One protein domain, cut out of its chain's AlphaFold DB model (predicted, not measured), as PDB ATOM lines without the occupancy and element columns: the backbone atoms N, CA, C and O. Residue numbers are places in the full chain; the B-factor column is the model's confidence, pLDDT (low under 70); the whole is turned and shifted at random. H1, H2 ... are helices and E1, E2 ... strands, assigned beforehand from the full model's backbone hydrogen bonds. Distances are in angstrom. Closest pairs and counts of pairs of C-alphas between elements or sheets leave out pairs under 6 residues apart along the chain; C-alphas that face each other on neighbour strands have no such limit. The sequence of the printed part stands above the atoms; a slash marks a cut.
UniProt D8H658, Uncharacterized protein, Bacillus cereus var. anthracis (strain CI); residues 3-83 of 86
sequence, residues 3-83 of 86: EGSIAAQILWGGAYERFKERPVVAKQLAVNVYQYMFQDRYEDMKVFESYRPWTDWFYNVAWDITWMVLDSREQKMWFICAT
ATOM      1  N   GLU A   3     -22.788 -50.257  44.167       94.94
ATOM      2  CA  GLU A   3     -23.748 -51.342  44.414       94.94
ATOM      3  C   GLU A   3     -23.427 -52.126  45.690       94.94
ATOM      4  O   GLU A   3     -24.325 -52.504  46.431       94.94
ATOM      5  N   GLY A   4     -22.142 -52.355  45.978       95.06
ATOM      6  CA  GLY A   4     -21.728 -53.043  47.199       95.06
ATOM      7  C   GLY A   4     -22.049 -52.237  48.457       95.06
ATOM      8  O   GLY A   4     -22.506 -52.808  49.442       95.06
ATOM      9  N   SER A   5     -21.854 -50.916  48.400       95.56
ATOM     10  CA  SER A   5     -22.147 -50.001  49.510       95.56
ATOM     11  C   SER A   5     -23.664 -49.880  49.730       95.56
ATOM     12  O   SER A   5     -24.140 -50.052  50.850       95.56
ATOM     13  N   ILE A   6     -24.453 -49.749  48.654       96.50
ATOM     14  CA  ILE A   6     -25.927 -49.771  48.721       96.50
ATOM     15  C   ILE A   6     -26.438 -51.119  49.247       96.50
ATOM     16  O   ILE A   6     -27.306 -51.152  50.115       96.50
ATOM     17  N   ALA A   7     -25.899 -52.245  48.770       97.19
ATOM     18  CA  ALA A   7     -26.304 -53.570  49.237       97.19
ATOM     19  C   ALA A   7     -26.006 -53.768  50.729       97.19
ATOM     20  O   ALA A   7     -26.813 -54.375  51.431       97.19
ATOM     21  N   ALA A   8     -24.868 -53.258  51.213       95.00
ATOM     22  CA  ALA A   8     -24.529 -53.279  52.632       95.00
ATOM     23  C   ALA A   8     -25.515 -52.438  53.451       95.00
ATOM     24  O   ALA A   8     -26.026 -52.938  54.451       95.00
ATOM     25  N   GLN A   9     -25.846 -51.229  52.985       95.06
ATOM     26  CA  GLN A   9     -26.835 -50.369  53.635       95.06
ATOM     27  C   GLN A   9     -28.207 -51.051  53.714       95.06
ATOM     28  O   GLN A   9     -28.805 -51.107  54.785       95.06
ATOM     29  N   ILE A  10     -28.681 -51.636  52.606       95.56
ATOM     30  CA  ILE A  10     -29.934 -52.401  52.583       95.56
ATOM     31  C   ILE A  10     -29.857 -53.537  53.601       95.56
ATOM     32  O   ILE A  10     -30.749 -53.663  54.426       95.56
ATOM     33  N   LEU A  11     -28.793 -54.346  53.570       95.81
ATOM     34  CA  LEU A  11     -28.649 -55.520  54.430       95.81
ATOM     35  C   LEU A  11     -28.636 -55.164  55.923       95.81
ATOM     36  O   LEU A  11     -29.235 -55.879  56.729       95.81
ATOM     37  N   TRP A  12     -27.938 -54.089  56.292       92.75
ATOM     38  CA  TRP A  12     -27.903 -53.594  57.667       92.75
ATOM     39  C   TRP A  12     -29.270 -53.092  58.125       92.75
ATOM     40  O   TRP A  12     -29.601 -53.268  59.298       92.75
ATOM     41  N   GLY A  13     -30.079 -52.581  57.196       91.50
ATOM     42  CA  GLY A  13     -31.389 -52.021  57.485       91.50
ATOM     43  C   GLY A  13     -31.269 -50.707  58.247       91.50
ATOM     44  O   GLY A  13     -30.314 -49.960  58.049       91.50
ATOM     45  N   GLY A  14     -32.252 -50.437  59.098       89.88
ATOM     46  CA  GLY A  14     -32.375 -49.199  59.860       89.88
ATOM     47  C   GLY A  14     -32.244 -49.387  61.374       89.88
ATOM     48  O   GLY A  14     -31.809 -50.438  61.857       89.88
ATOM     49  N   ALA A  15     -32.654 -48.373  62.127       88.50
ATOM     50  CA  ALA A  15     -32.731 -48.338  63.581       88.50
ATOM     51  C   ALA A  15     -33.650 -49.417  64.160       88.50
ATOM     52  O   ALA A  15     -33.372 -49.963  65.229       88.50
ATOM     53  N   TYR A  16     -34.721 -49.750  63.443       87.88
ATOM     54  CA  TYR A  16     -35.774 -50.629  63.949       87.88
ATOM     55  C   TYR A  16     -35.696 -52.047  63.392       87.88
ATOM     56  O   TYR A  16     -35.873 -53.022  64.127       87.88
ATOM     57  N   GLU A  17     -35.426 -52.186  62.093       90.50
ATOM     58  CA  GLU A  17     -35.448 -53.480  61.419       90.50
ATOM     59  C   GLU A  17     -34.238 -53.683  60.511       90.50
ATOM     60  O   GLU A  17     -33.817 -52.794  59.773       90.50
ATOM     61  N   ARG A  18     -33.727 -54.918  60.517       92.12
ATOM     62  CA  ARG A  18     -32.794 -55.404  59.498       92.12
ATOM     63  C   ARG A  18     -33.552 -55.897  58.277       92.12
ATOM     64  O   ARG A  18     -34.715 -56.296  58.369       92.12
ATOM     65  N   PHE A  19     -32.857 -55.979  57.148       95.75
ATOM     66  CA  PHE A  19     -33.402 -56.620  55.960       95.75
ATOM     67  C   PHE A  19     -33.689 -58.103  56.213       95.75
ATOM     68  O   PHE A  19     -32.823 -58.857  56.655       95.75
ATOM     69  N   LYS A  20     -34.934 -58.512  55.953       96.75
ATOM     70  CA  LYS A  20     -35.455 -59.837  56.333       96.75
ATOM     71  C   LYS A  20     -35.195 -60.920  55.284       96.75
ATOM     72  O   LYS A  20     -35.371 -62.102  55.570       96.75
ATOM     73  N   GLU A  21     -34.786 -60.540  54.076       97.25
ATOM     74  CA  GLU A  21     -34.509 -61.487  52.998       97.25
ATOM     75  C   GLU A  21     -33.033 -61.908  52.942       97.25
ATOM     76  O   GLU A  21     -32.177 -61.458  53.704       97.25
ATOM     77  N   ARG A  22     -32.713 -62.814  52.013       97.44
ATOM     78  CA  ARG A  22     -31.342 -63.304  51.824       97.44
ATOM     79  C   ARG A  22     -30.429 -62.176  51.311       97.44
ATOM     80  O   ARG A  22     -30.858 -61.423  50.438       97.44
ATOM     81  N   PRO A  23     -29.138 -62.132  51.696       97.06
ATOM     82  CA  PRO A  23     -28.192 -61.110  51.222       97.06
ATOM     83  C   PRO A  23     -28.079 -60.987  49.695       97.06
ATOM     84  O   PRO A  23     -27.829 -59.904  49.171       97.06
ATOM     85  N   VAL A  24     -28.300 -62.083  48.959       97.75
ATOM     86  CA  VAL A  24     -28.326 -62.064  47.487       97.75
ATOM     87  C   VAL A  24     -29.443 -61.173  46.931       97.75
ATOM     88  O   VAL A  24     -29.256 -60.558  45.886       97.75
ATOM     89  N   VAL A  25     -30.570 -61.051  47.640       98.25
ATOM     90  CA  VAL A  25     -31.673 -60.163  47.252       98.25
ATOM     91  C   VAL A  25     -31.264 -58.704  47.438       98.25
ATOM     92  O   VAL A  25     -31.434 -57.915  46.515       98.25
ATOM     93  N   ALA A  26     -30.629 -58.354  48.563       97.81
ATOM     94  CA  ALA A  26     -30.095 -57.005  48.789       97.81
ATOM     95  C   ALA A  26     -29.078 -56.605  47.707       97.81
ATOM     96  O   ALA A  26     -29.132 -55.499  47.170       97.81
ATOM     97  N   LYS A  27     -28.193 -57.537  47.322       97.75
ATOM     98  CA  LYS A  27     -27.265 -57.332  46.202       97.75
ATOM     99  C   LYS A  27     -28.008 -57.072  44.892       97.75
ATOM    100  O   LYS A  27     -27.652 -56.139  44.181       97.75
ATOM    101  N   GLN A  28     -29.028 -57.868  44.575       98.19
ATOM    102  CA  GLN A  28     -29.795 -57.687  43.343       98.19
ATOM    103  C   GLN A  28     -30.534 -56.342  43.320       98.19
ATOM    104  O   GLN A  28     -30.546 -55.679  42.289       98.19
ATOM    105  N   LEU A  29     -31.099 -55.907  44.449       97.69
ATOM    106  CA  LEU A  29     -31.725 -54.588  44.567       97.69
ATOM    107  C   LEU A  29     -30.723 -53.463  44.285       97.69
ATOM    108  O   LEU A  29     -31.028 -52.556  43.516       97.69
ATOM    109  N   ALA A  30     -29.516 -53.547  44.845       96.75
ATOM    110  CA  ALA A  30     -28.477 -52.551  44.611       96.75
ATOM    111  C   ALA A  30     -28.021 -52.497  43.143       96.75
ATOM    112  O   ALA A  30     -27.866 -51.406  42.596       96.75
ATOM    113  N   VAL A  31     -27.870 -53.659  42.493       96.19
ATOM    114  CA  VAL A  31     -27.584 -53.753  41.049       96.19
ATOM    115  C   VAL A  31     -28.709 -53.114  40.235       96.19
ATOM    116  O   VAL A  31     -28.445 -52.331  39.328       96.19
ATOM    117  N   ASN A  32     -29.970 -53.382  40.582       96.50
ATOM    118  CA  ASN A  32     -31.115 -52.808  39.875       96.50
ATOM    119  C   ASN A  32     -31.153 -51.276  39.994       96.50
ATOM    120  O   ASN A  32     -31.423 -50.601  39.004       96.50
ATOM    121  N   VAL A  33     -30.856 -50.719  41.177       94.44
ATOM    122  CA  VAL A  33     -30.735 -49.262  41.367       94.44
ATOM    123  C   VAL A  33     -29.623 -48.700  40.484       94.44
ATOM    124  O   VAL A  33     -29.845 -47.723  39.769       94.44
ATOM    125  N   TYR A  34     -28.449 -49.335  40.494       94.38
ATOM    126  CA  TYR A  34     -27.324 -48.893  39.678       94.38
ATOM    127  C   TYR A  34     -27.662 -48.916  38.186       94.38
ATOM    128  O   TYR A  34     -27.492 -47.906  37.508       94.38
ATOM    129  N   GLN A  35     -28.210 -50.022  37.680       94.31
ATOM    130  CA  GLN A  35     -28.610 -50.144  36.278       94.31
ATOM    131  C   GLN A  35     -29.682 -49.125  35.887       94.31
ATOM    132  O   GLN A  35     -29.611 -48.542  34.808       94.31
ATOM    133  N   TYR A  36     -30.661 -48.873  36.758       93.94
ATOM    134  CA  TYR A  36     -31.705 -47.890  36.491       93.94
ATOM    135  C   TYR A  36     -31.139 -46.469  36.353       93.94
ATOM    136  O   TYR A  36     -31.508 -45.742  35.432       93.94
ATOM    137  N   MET A  37     -30.224 -46.078  37.245       92.25
ATOM    138  CA  MET A  37     -29.662 -44.724  37.260       92.25
ATOM    139  C   MET A  37     -28.538 -44.528  36.231       92.25
ATOM    140  O   MET A  37     -28.463 -43.490  35.569       92.25
ATOM    141  N   PHE A  38     -27.660 -45.520  36.092       92.06
ATOM    142  CA  PHE A  38     -26.366 -45.385  35.417       92.06
ATOM    143  C   PHE A  38     -26.190 -46.326  34.223       92.06
ATOM    144  O   PHE A  38     -25.240 -46.156  33.458       92.06
ATOM    145  N   GLN A  39     -27.122 -47.262  34.005       89.94
ATOM    146  CA  GLN A  39     -27.048 -48.265  32.936       89.94
ATOM    147  C   GLN A  39     -25.711 -49.028  33.013       89.94
ATOM    148  O   GLN A  39     -25.288 -49.409  34.103       89.94
ATOM    149  N   ASP A  40     -25.028 -49.224  31.883       85.31
ATOM    150  CA  ASP A  40     -23.750 -49.942  31.808       85.31
ATOM    151  C   ASP A  40     -22.520 -49.007  31.842       85.31
ATOM    152  O   ASP A  40     -21.427 -49.388  31.423       85.31
ATOM    153  N   ARG A  41     -22.663 -47.760  32.325       88.12
ATOM    154  CA  ARG A  41     -21.603 -46.727  32.284       88.12
ATOM    155  C   ARG A  41     -20.558 -46.842  33.406       88.12
ATOM    156  O   ARG A  41     -20.138 -45.837  33.968       88.12
ATOM    157  N   TYR A  42     -20.104 -48.048  33.736       83.31
ATOM    158  CA  TYR A  42     -19.220 -48.281  34.890       83.31
ATOM    159  C   TYR A  42     -17.891 -47.511  34.843       83.31
ATOM    160  O   TYR A  42     -17.437 -47.024  35.876       83.31
ATOM    161  N   GLU A  43     -17.276 -47.377  33.666       88.88
ATOM    162  CA  GLU A  43     -15.975 -46.706  33.502       88.88
ATOM    163  C   GLU A  43     -16.061 -45.174  33.619       88.88
ATOM    164  O   GLU A  43     -15.084 -44.523  33.988       88.88
ATOM    165  N   ASP A  44     -17.242 -44.608  33.359       91.81
ATOM    166  CA  ASP A  44     -17.496 -43.165  33.391       91.81
ATOM    167  C   ASP A  44     -17.900 -42.667  34.794       91.81
ATOM    168  O   ASP A  44     -18.094 -41.464  34.998       91.81
ATOM    169  N   MET A  45     -18.067 -43.578  35.765       91.94
ATOM    170  CA  MET A  45     -18.544 -43.249  37.111       91.94
ATOM    171  C   MET A  45     -17.396 -43.088  38.108       91.94
ATOM    172  O   MET A  45     -16.615 -44.009  38.350       91.94
ATOM    173  N   LYS A  46     -17.372 -41.953  38.814       94.56
ATOM    174  CA  LYS A  46     -16.576 -41.786  40.042       94.56
ATOM    175  C   LYS A  46     -17.497 -41.674  41.242       94.56
ATOM    176  O   LYS A  46     -18.384 -40.827  41.267       94.56
ATOM    177  N   VAL A  47     -17.264 -42.523  42.234       95.00
ATOM    178  CA  VAL A  47     -18.106 -42.631  43.427       95.00
ATOM    179  C   VAL A  47     -17.305 -42.190  44.640       95.00
ATOM    180  O   VAL A  47     -16.200 -42.681  44.868       95.00
ATOM    181  N   PHE A  48     -17.893 -41.303  45.429       95.50
ATOM    182  CA  PHE A  48     -17.405 -40.894  46.738       95.50
ATOM    183  C   PHE A  48     -18.486 -41.197  47.769       95.50
ATOM    184  O   PHE A  48     -19.674 -41.135  47.456       95.50
ATOM    185  N   GLU A  49     -18.082 -41.499  48.995       95.25
ATOM    186  CA  GLU A  49     -19.002 -41.764  50.096       95.25
ATOM    187  C   GLU A  49     -18.644 -40.910  51.314       95.25
ATOM    188  O   GLU A  49     -17.473 -40.632  51.579       95.25
ATOM    189  N   SER A  50     -19.669 -40.465  52.036       94.00
ATOM    190  CA  SER A  50     -19.536 -39.761  53.307       94.00
ATOM    191  C   SER A  50     -20.553 -40.306  54.295       94.00
ATOM    192  O   SER A  50     -21.746 -40.328  54.007       94.00
ATOM    193  N   TYR A  51     -20.068 -40.670  55.477       91.88
ATOM    194  CA  TYR A  51     -20.879 -41.012  56.650       91.88
ATOM    195  C   TYR A  51     -21.080 -39.812  57.583       91.88
ATOM    196  O   TYR A  51     -21.584 -39.951  58.691       91.88
ATOM    197  N   ARG A  52     -20.587 -38.630  57.189       91.19
ATOM    198  CA  ARG A  52     -20.732 -37.406  57.976       91.19
ATOM    199  C   ARG A  52     -21.940 -36.606  57.489       91.19
ATOM    200  O   ARG A  52     -22.061 -36.429  56.270       91.19
ATOM    201  N   PRO A  53     -22.756 -36.065  58.409       89.62
ATOM    202  CA  PRO A  53     -23.829 -35.146  58.063       89.62
ATOM    203  C   PRO A  53     -23.244 -33.869  57.452       89.62
ATOM    204  O   PRO A  53     -22.190 -33.381  57.868       89.62
ATOM    205  N   TRP A  54     -23.932 -33.329  56.453       90.69
ATOM    206  CA  TRP A  54     -23.574 -32.065  55.793       90.69
ATOM    207  C   TRP A  54     -24.769 -31.107  55.666       90.69
ATOM    208  O   TRP A  54     -24.612 -29.987  55.183       90.69
ATOM    209  N   THR A  55     -25.941 -31.530  56.146       90.75
ATOM    210  CA  THR A  55     -27.140 -30.716  56.372       90.75
ATOM    211  C   THR A  55     -27.820 -31.179  57.656       90.75
ATOM    212  O   THR A  55     -27.589 -32.304  58.101       90.75
ATOM    213  N   ASP A  56     -28.721 -30.354  58.183       90.12
ATOM    214  CA  ASP A  56     -29.536 -30.680  59.361       90.12
ATOM    215  C   ASP A  56     -30.591 -31.773  59.100       90.12
ATOM    216  O   ASP A  56     -31.313 -32.162  60.012       90.12
ATOM    217  N   TRP A  57     -30.708 -32.275  57.864       89.44
ATOM    218  CA  TRP A  57     -31.570 -33.421  57.558       89.44
ATOM    219  C   TRP A  57     -30.959 -34.752  58.024       89.44
ATOM    220  O   TRP A  57     -31.691 -35.705  58.266       89.44
ATOM    221  N   PHE A  58     -29.632 -34.811  58.175       89.94
ATOM    222  CA  PHE A  58     -28.936 -35.957  58.757       89.94
ATOM    223  C   PHE A  58     -28.727 -35.733  60.254       89.94
ATOM    224  O   PHE A  58     -28.137 -34.732  60.662       89.94
ATOM    225  N   TYR A  59     -29.136 -36.695  61.076       85.50
ATOM    226  CA  TYR A  59     -29.039 -36.599  62.537       85.50
ATOM    227  C   TYR A  59     -27.755 -37.218  63.112       85.50
ATOM    228  O   TYR A  59     -27.650 -37.431  64.321       85.50
ATOM    229  N   ASN A  60     -26.755 -37.477  62.263       82.25
ATOM    230  CA  ASN A  60     -25.463 -38.061  62.621       82.25
ATOM    231  C   ASN A  60     -25.592 -39.446  63.275       82.25
ATOM    232  O   ASN A  60     -24.907 -39.757  64.256       82.25
ATOM    233  N   VAL A  61     -26.506 -40.265  62.758       82.44
ATOM    234  CA  VAL A  61     -26.769 -41.619  63.262       82.44
ATOM    235  C   VAL A  61     -25.998 -42.666  62.463       82.44
ATOM    236  O   VAL A  61     -25.483 -42.401  61.380       82.44
ATOM    237  N   ALA A  62     -25.931 -43.895  62.984       83.12
ATOM    238  CA  ALA A  62     -25.161 -44.990  62.382       83.12
ATOM    239  C   ALA A  62     -25.583 -45.359  60.944       83.12
ATOM    240  O   ALA A  62     -24.841 -46.062  60.259       83.12
ATOM    241  N   TRP A  63     -26.755 -44.902  60.498       86.44
ATOM    242  CA  TRP A  63     -27.337 -45.197  59.189       86.44
ATOM    243  C   TRP A  63     -27.170 -44.071  58.168       86.44
ATOM    244  O   TRP A  63     -27.583 -44.252  57.023       86.44
ATOM    245  N   ASP A  64     -26.564 -42.944  58.547       92.31
ATOM    246  CA  ASP A  64     -26.353 -41.824  57.635       92.31
ATOM    247  C   ASP A  64     -25.254 -42.142  56.622       92.31
ATOM    248  O   ASP A  64     -24.097 -42.401  56.965       92.31
ATOM    249  N   ILE A  65     -25.612 -42.076  55.345       94.75
ATOM    250  CA  ILE A  65     -24.661 -42.188  54.248       94.75
ATOM    251  C   ILE A  65     -25.100 -41.330  53.065       94.75
ATOM    252  O   ILE A  65     -26.265 -41.283  52.669       94.75
ATOM    253  N   THR A  66     -24.131 -40.641  52.476       96.31
ATOM    254  CA  THR A  66     -24.275 -39.958  51.193       96.31
ATOM    255  C   THR A  66     -23.299 -40.562  50.199       96.31
ATOM    256  O   THR A  66     -22.092 -40.560  50.442       96.31
ATOM    257  N   TRP A  67     -23.807 -41.007  49.054       97.06
ATOM    258  CA  TRP A  67     -23.000 -41.306  47.879       97.06
ATOM    259  C   TRP A  67     -23.062 -40.138  46.900       97.06
ATOM    260  O   TRP A  67     -24.141 -39.724  46.475       97.06
ATOM    261  N   MET A  68     -21.893 -39.638  46.516       96.81
ATOM    262  CA  MET A  68     -21.734 -38.668  45.438       96.81
ATOM    263  C   MET A  68     -21.223 -39.399  44.204       96.81
ATOM    264  O   MET A  68     -20.136 -39.979  44.233       96.81
ATOM    265  N   VAL A  69     -22.004 -39.387  43.126       96.06
ATOM    266  CA  VAL A  69     -21.671 -40.075  41.875       96.06
ATOM    267  C   VAL A  69     -21.497 -39.047  40.770       96.06
ATOM    268  O   VAL A  69     -22.456 -38.403  40.347       96.06
ATOM    269  N   LEU A  70     -20.262 -38.903  40.302       96.00
ATOM    270  CA  LEU A  70     -19.929 -38.128  39.115       96.00
ATOM    271  C   LEU A  70     -20.077 -39.015  37.882       96.00
ATOM    272  O   LEU A  70     -19.293 -39.949  37.713       96.00
ATOM    273  N   ASP A  71     -21.044 -38.683  37.029       94.75
ATOM    274  CA  ASP A  71     -21.215 -39.261  35.699       94.75
ATOM    275  C   ASP A  71     -20.585 -38.320  34.667       94.75
ATOM    276  O   ASP A  71     -21.175 -37.299  34.294       94.75
ATOM    277  N   SER A  72     -19.356 -38.623  34.228       93.56
ATOM    278  CA  SER A  72     -18.639 -37.751  33.286       93.56
ATOM    279  C   SER A  72     -19.222 -37.773  31.879       93.56
ATOM    280  O   SER A  72     -19.048 -36.805  31.138       93.56
ATOM    281  N   ARG A  73     -19.917 -38.851  31.511       92.88
ATOM    282  CA  ARG A  73     -20.515 -39.009  30.188       92.88
ATOM    283  C   ARG A  73     -21.780 -38.174  30.042       92.88
ATOM    284  O   ARG A  73     -21.961 -37.517  29.023       92.88
ATOM    285  N   GLU A  74     -22.616 -38.165  31.072       94.38
ATOM    286  CA  GLU A  74     -23.847 -37.366  31.118       94.38
ATOM    287  C   GLU A  74     -23.635 -35.955  31.683       94.38
ATOM    288  O   GLU A  74     -24.570 -35.157  31.695       94.38
ATOM    289  N   GLN A  75     -22.427 -35.653  32.172       94.06
ATOM    290  CA  GLN A  75     -22.084 -34.401  32.854       94.06
ATOM    291  C   GLN A  75     -22.996 -34.117  34.059       94.06
ATOM    292  O   GLN A  75     -23.432 -32.987  34.285       94.06
ATOM    293  N   LYS A  76     -23.295 -35.158  34.848       94.88
ATOM    294  CA  LYS A  76     -24.197 -35.087  36.009       94.88
ATOM    295  C   LYS A  76     -23.471 -35.442  37.300       94.88
ATOM    296  O   LYS A  76     -22.595 -36.302  37.328       94.88
ATOM    297  N   MET A  77     -23.892 -34.796  38.382       95.62
ATOM    298  CA  MET A  77     -23.551 -35.173  39.750       95.62
ATOM    299  C   MET A  77     -24.822 -35.668  40.431       95.62
ATOM    300  O   MET A  77     -25.815 -34.942  40.486       95.62
ATOM    301  N   TRP A  78     -24.777 -36.878  40.971       95.62
ATOM    302  CA  TRP A  78     -25.866 -37.452  41.749       95.62
ATOM    303  C   TRP A  78     -25.496 -37.467  43.222       95.62
ATOM    304  O   TRP A  78     -24.417 -37.926  43.587       95.62
ATOM    305  N   PHE A  79     -26.420 -37.005  44.056       95.50
ATOM    306  CA  PHE A  79     -26.367 -37.177  45.500       95.50
ATOM    307  C   PHE A  79     -27.432 -38.197  45.879       95.50
ATOM    308  O   PHE A  79     -28.627 -37.918  45.788       95.50
ATOM    309  N   ILE A  80     -26.998 -39.391  46.267       95.44
ATOM    310  CA  ILE A  80     -27.877 -40.441  46.777       95.44
ATOM    311  C   ILE A  80     -27.692 -40.452  48.281       95.44
ATOM    312  O   ILE A  80     -26.576 -40.632  48.764       95.44
ATOM    313  N   CYS A  81     -28.774 -40.244  49.014       94.44
ATOM    314  CA  CYS A  81     -28.718 -40.132  50.458       94.44
ATOM    315  C   CYS A  81     -29.598 -41.195  51.105       94.44
ATOM    316  O   CYS A  81     -30.728 -41.405  50.665       94.44
ATOM    317  N   ALA A  82     -29.083 -41.834  52.150       92.56
ATOM    318  CA  ALA A  82     -29.841 -42.728  53.007       92.56
ATOM    319  C   ALA A  82     -29.628 -42.325  54.468       92.56
ATOM    320  O   ALA A  82     -28.516 -41.999  54.880       92.56
ATOM    321  N   THR A  83     -30.721 -42.327  55.215       91.25
ATOM    322  CA  THR A  83     -30.786 -42.102  56.656       91.25
ATOM    323  C   THR A  83     -32.010 -42.856  57.174       91.25
ATOM    324  O   THR A  83     -32.934 -43.129  56.402       91.25
TER     325      THR A  83
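AT A GLANCE: This is residues 3 to 83 of the 86 residues of an uncharacterized protein of Bacillus cereus var. anthracis (strain CI) (UniProt D8H658). A small three-stranded antiparallel sheet, E1 E2 E3, has a helical hairpin, H1 and H2, over one of its faces, with H1 the nearer of the two helices, only grazing the sheet, and H2 farther out. A long loop, residues 51 to 64, joins E1 to E2 at one end of the sheet. The printed part has 81 residues, with two named helices and then three named strands, in the order H1 H2 E1 E2 E3; the sheet's order is E1 - E2 - E3, all antiparallel, and the class is mixed, helices and strands. The whole is compact, with a radius of gyration of the C-alphas of 13.5 A, and flat in outline, spanning 39 by 33 by 14 A.

IN THESE COORDINATES: H1 is residues 3 to 12, from C-alpha 3 at (-23.748, -51.342, 44.414), and is 14.1 A long. H2, the longest helix, is residues 23 to 38 and 22.4 A long. E1 is residues 45 to 50, 16.6 A long, beginning at C-alpha 45 at (-18.544, -43.249, 37.111). E2 is residues 65 to 71, 19.1 A long. E3 is residues 76 to 82, 19.5 A long, ending at C-alpha 82 at (-29.841, -42.728, 53.007).

HOW THE PARTS SIT: H1 and H2 touch, the closest C-alphas being those of Glu 3 and Ala 30, 4.9 A apart. They form a helical hairpin and run opposite ways at a steep tilt of 44 degrees. In both helices every O i to N i+4 pair is within hydrogen-bond range. H1 is on the sheet but only grazes it, with its residues 5 to 10. H1 and E2 are near each other, with 5 pairs of C-alphas within 10 A. H2 is not on the sheet, but only just, with 4 pairs of C-alphas within 10 A. H2 and E2 are only just apart, their closest C-alphas being 8.0 A apart, and H2 and E3 are apart. E1, E2 and E3 form a meander, each strand the antiparallel neighbour of the one before; E1 and E3 are edge strands and E2 is the inner one. In the hairpin of E1 and E2, at 160 degrees between directions, N 48 and O 68 are 2.9 A apart, within hydrogen-bond range. In the hairpin of E2 and E3, at 164 degrees, N 67 and O 80 are 2.8 A apart and N 78 and O 69 are also 2.8 A apart, both within hydrogen-bond range.

THE WHOLE: The two C-alphas farthest apart are those of Tyr 16 and Arg 73, 38.8 A. The printed part has no cut. The link from E1 to E2 is long, with 14 residues, whose C-alphas lie 11 to 19 A from the mean of all C-alphas. The mean pLDDT of the printed part is 93.2, and no printed residue is under 70.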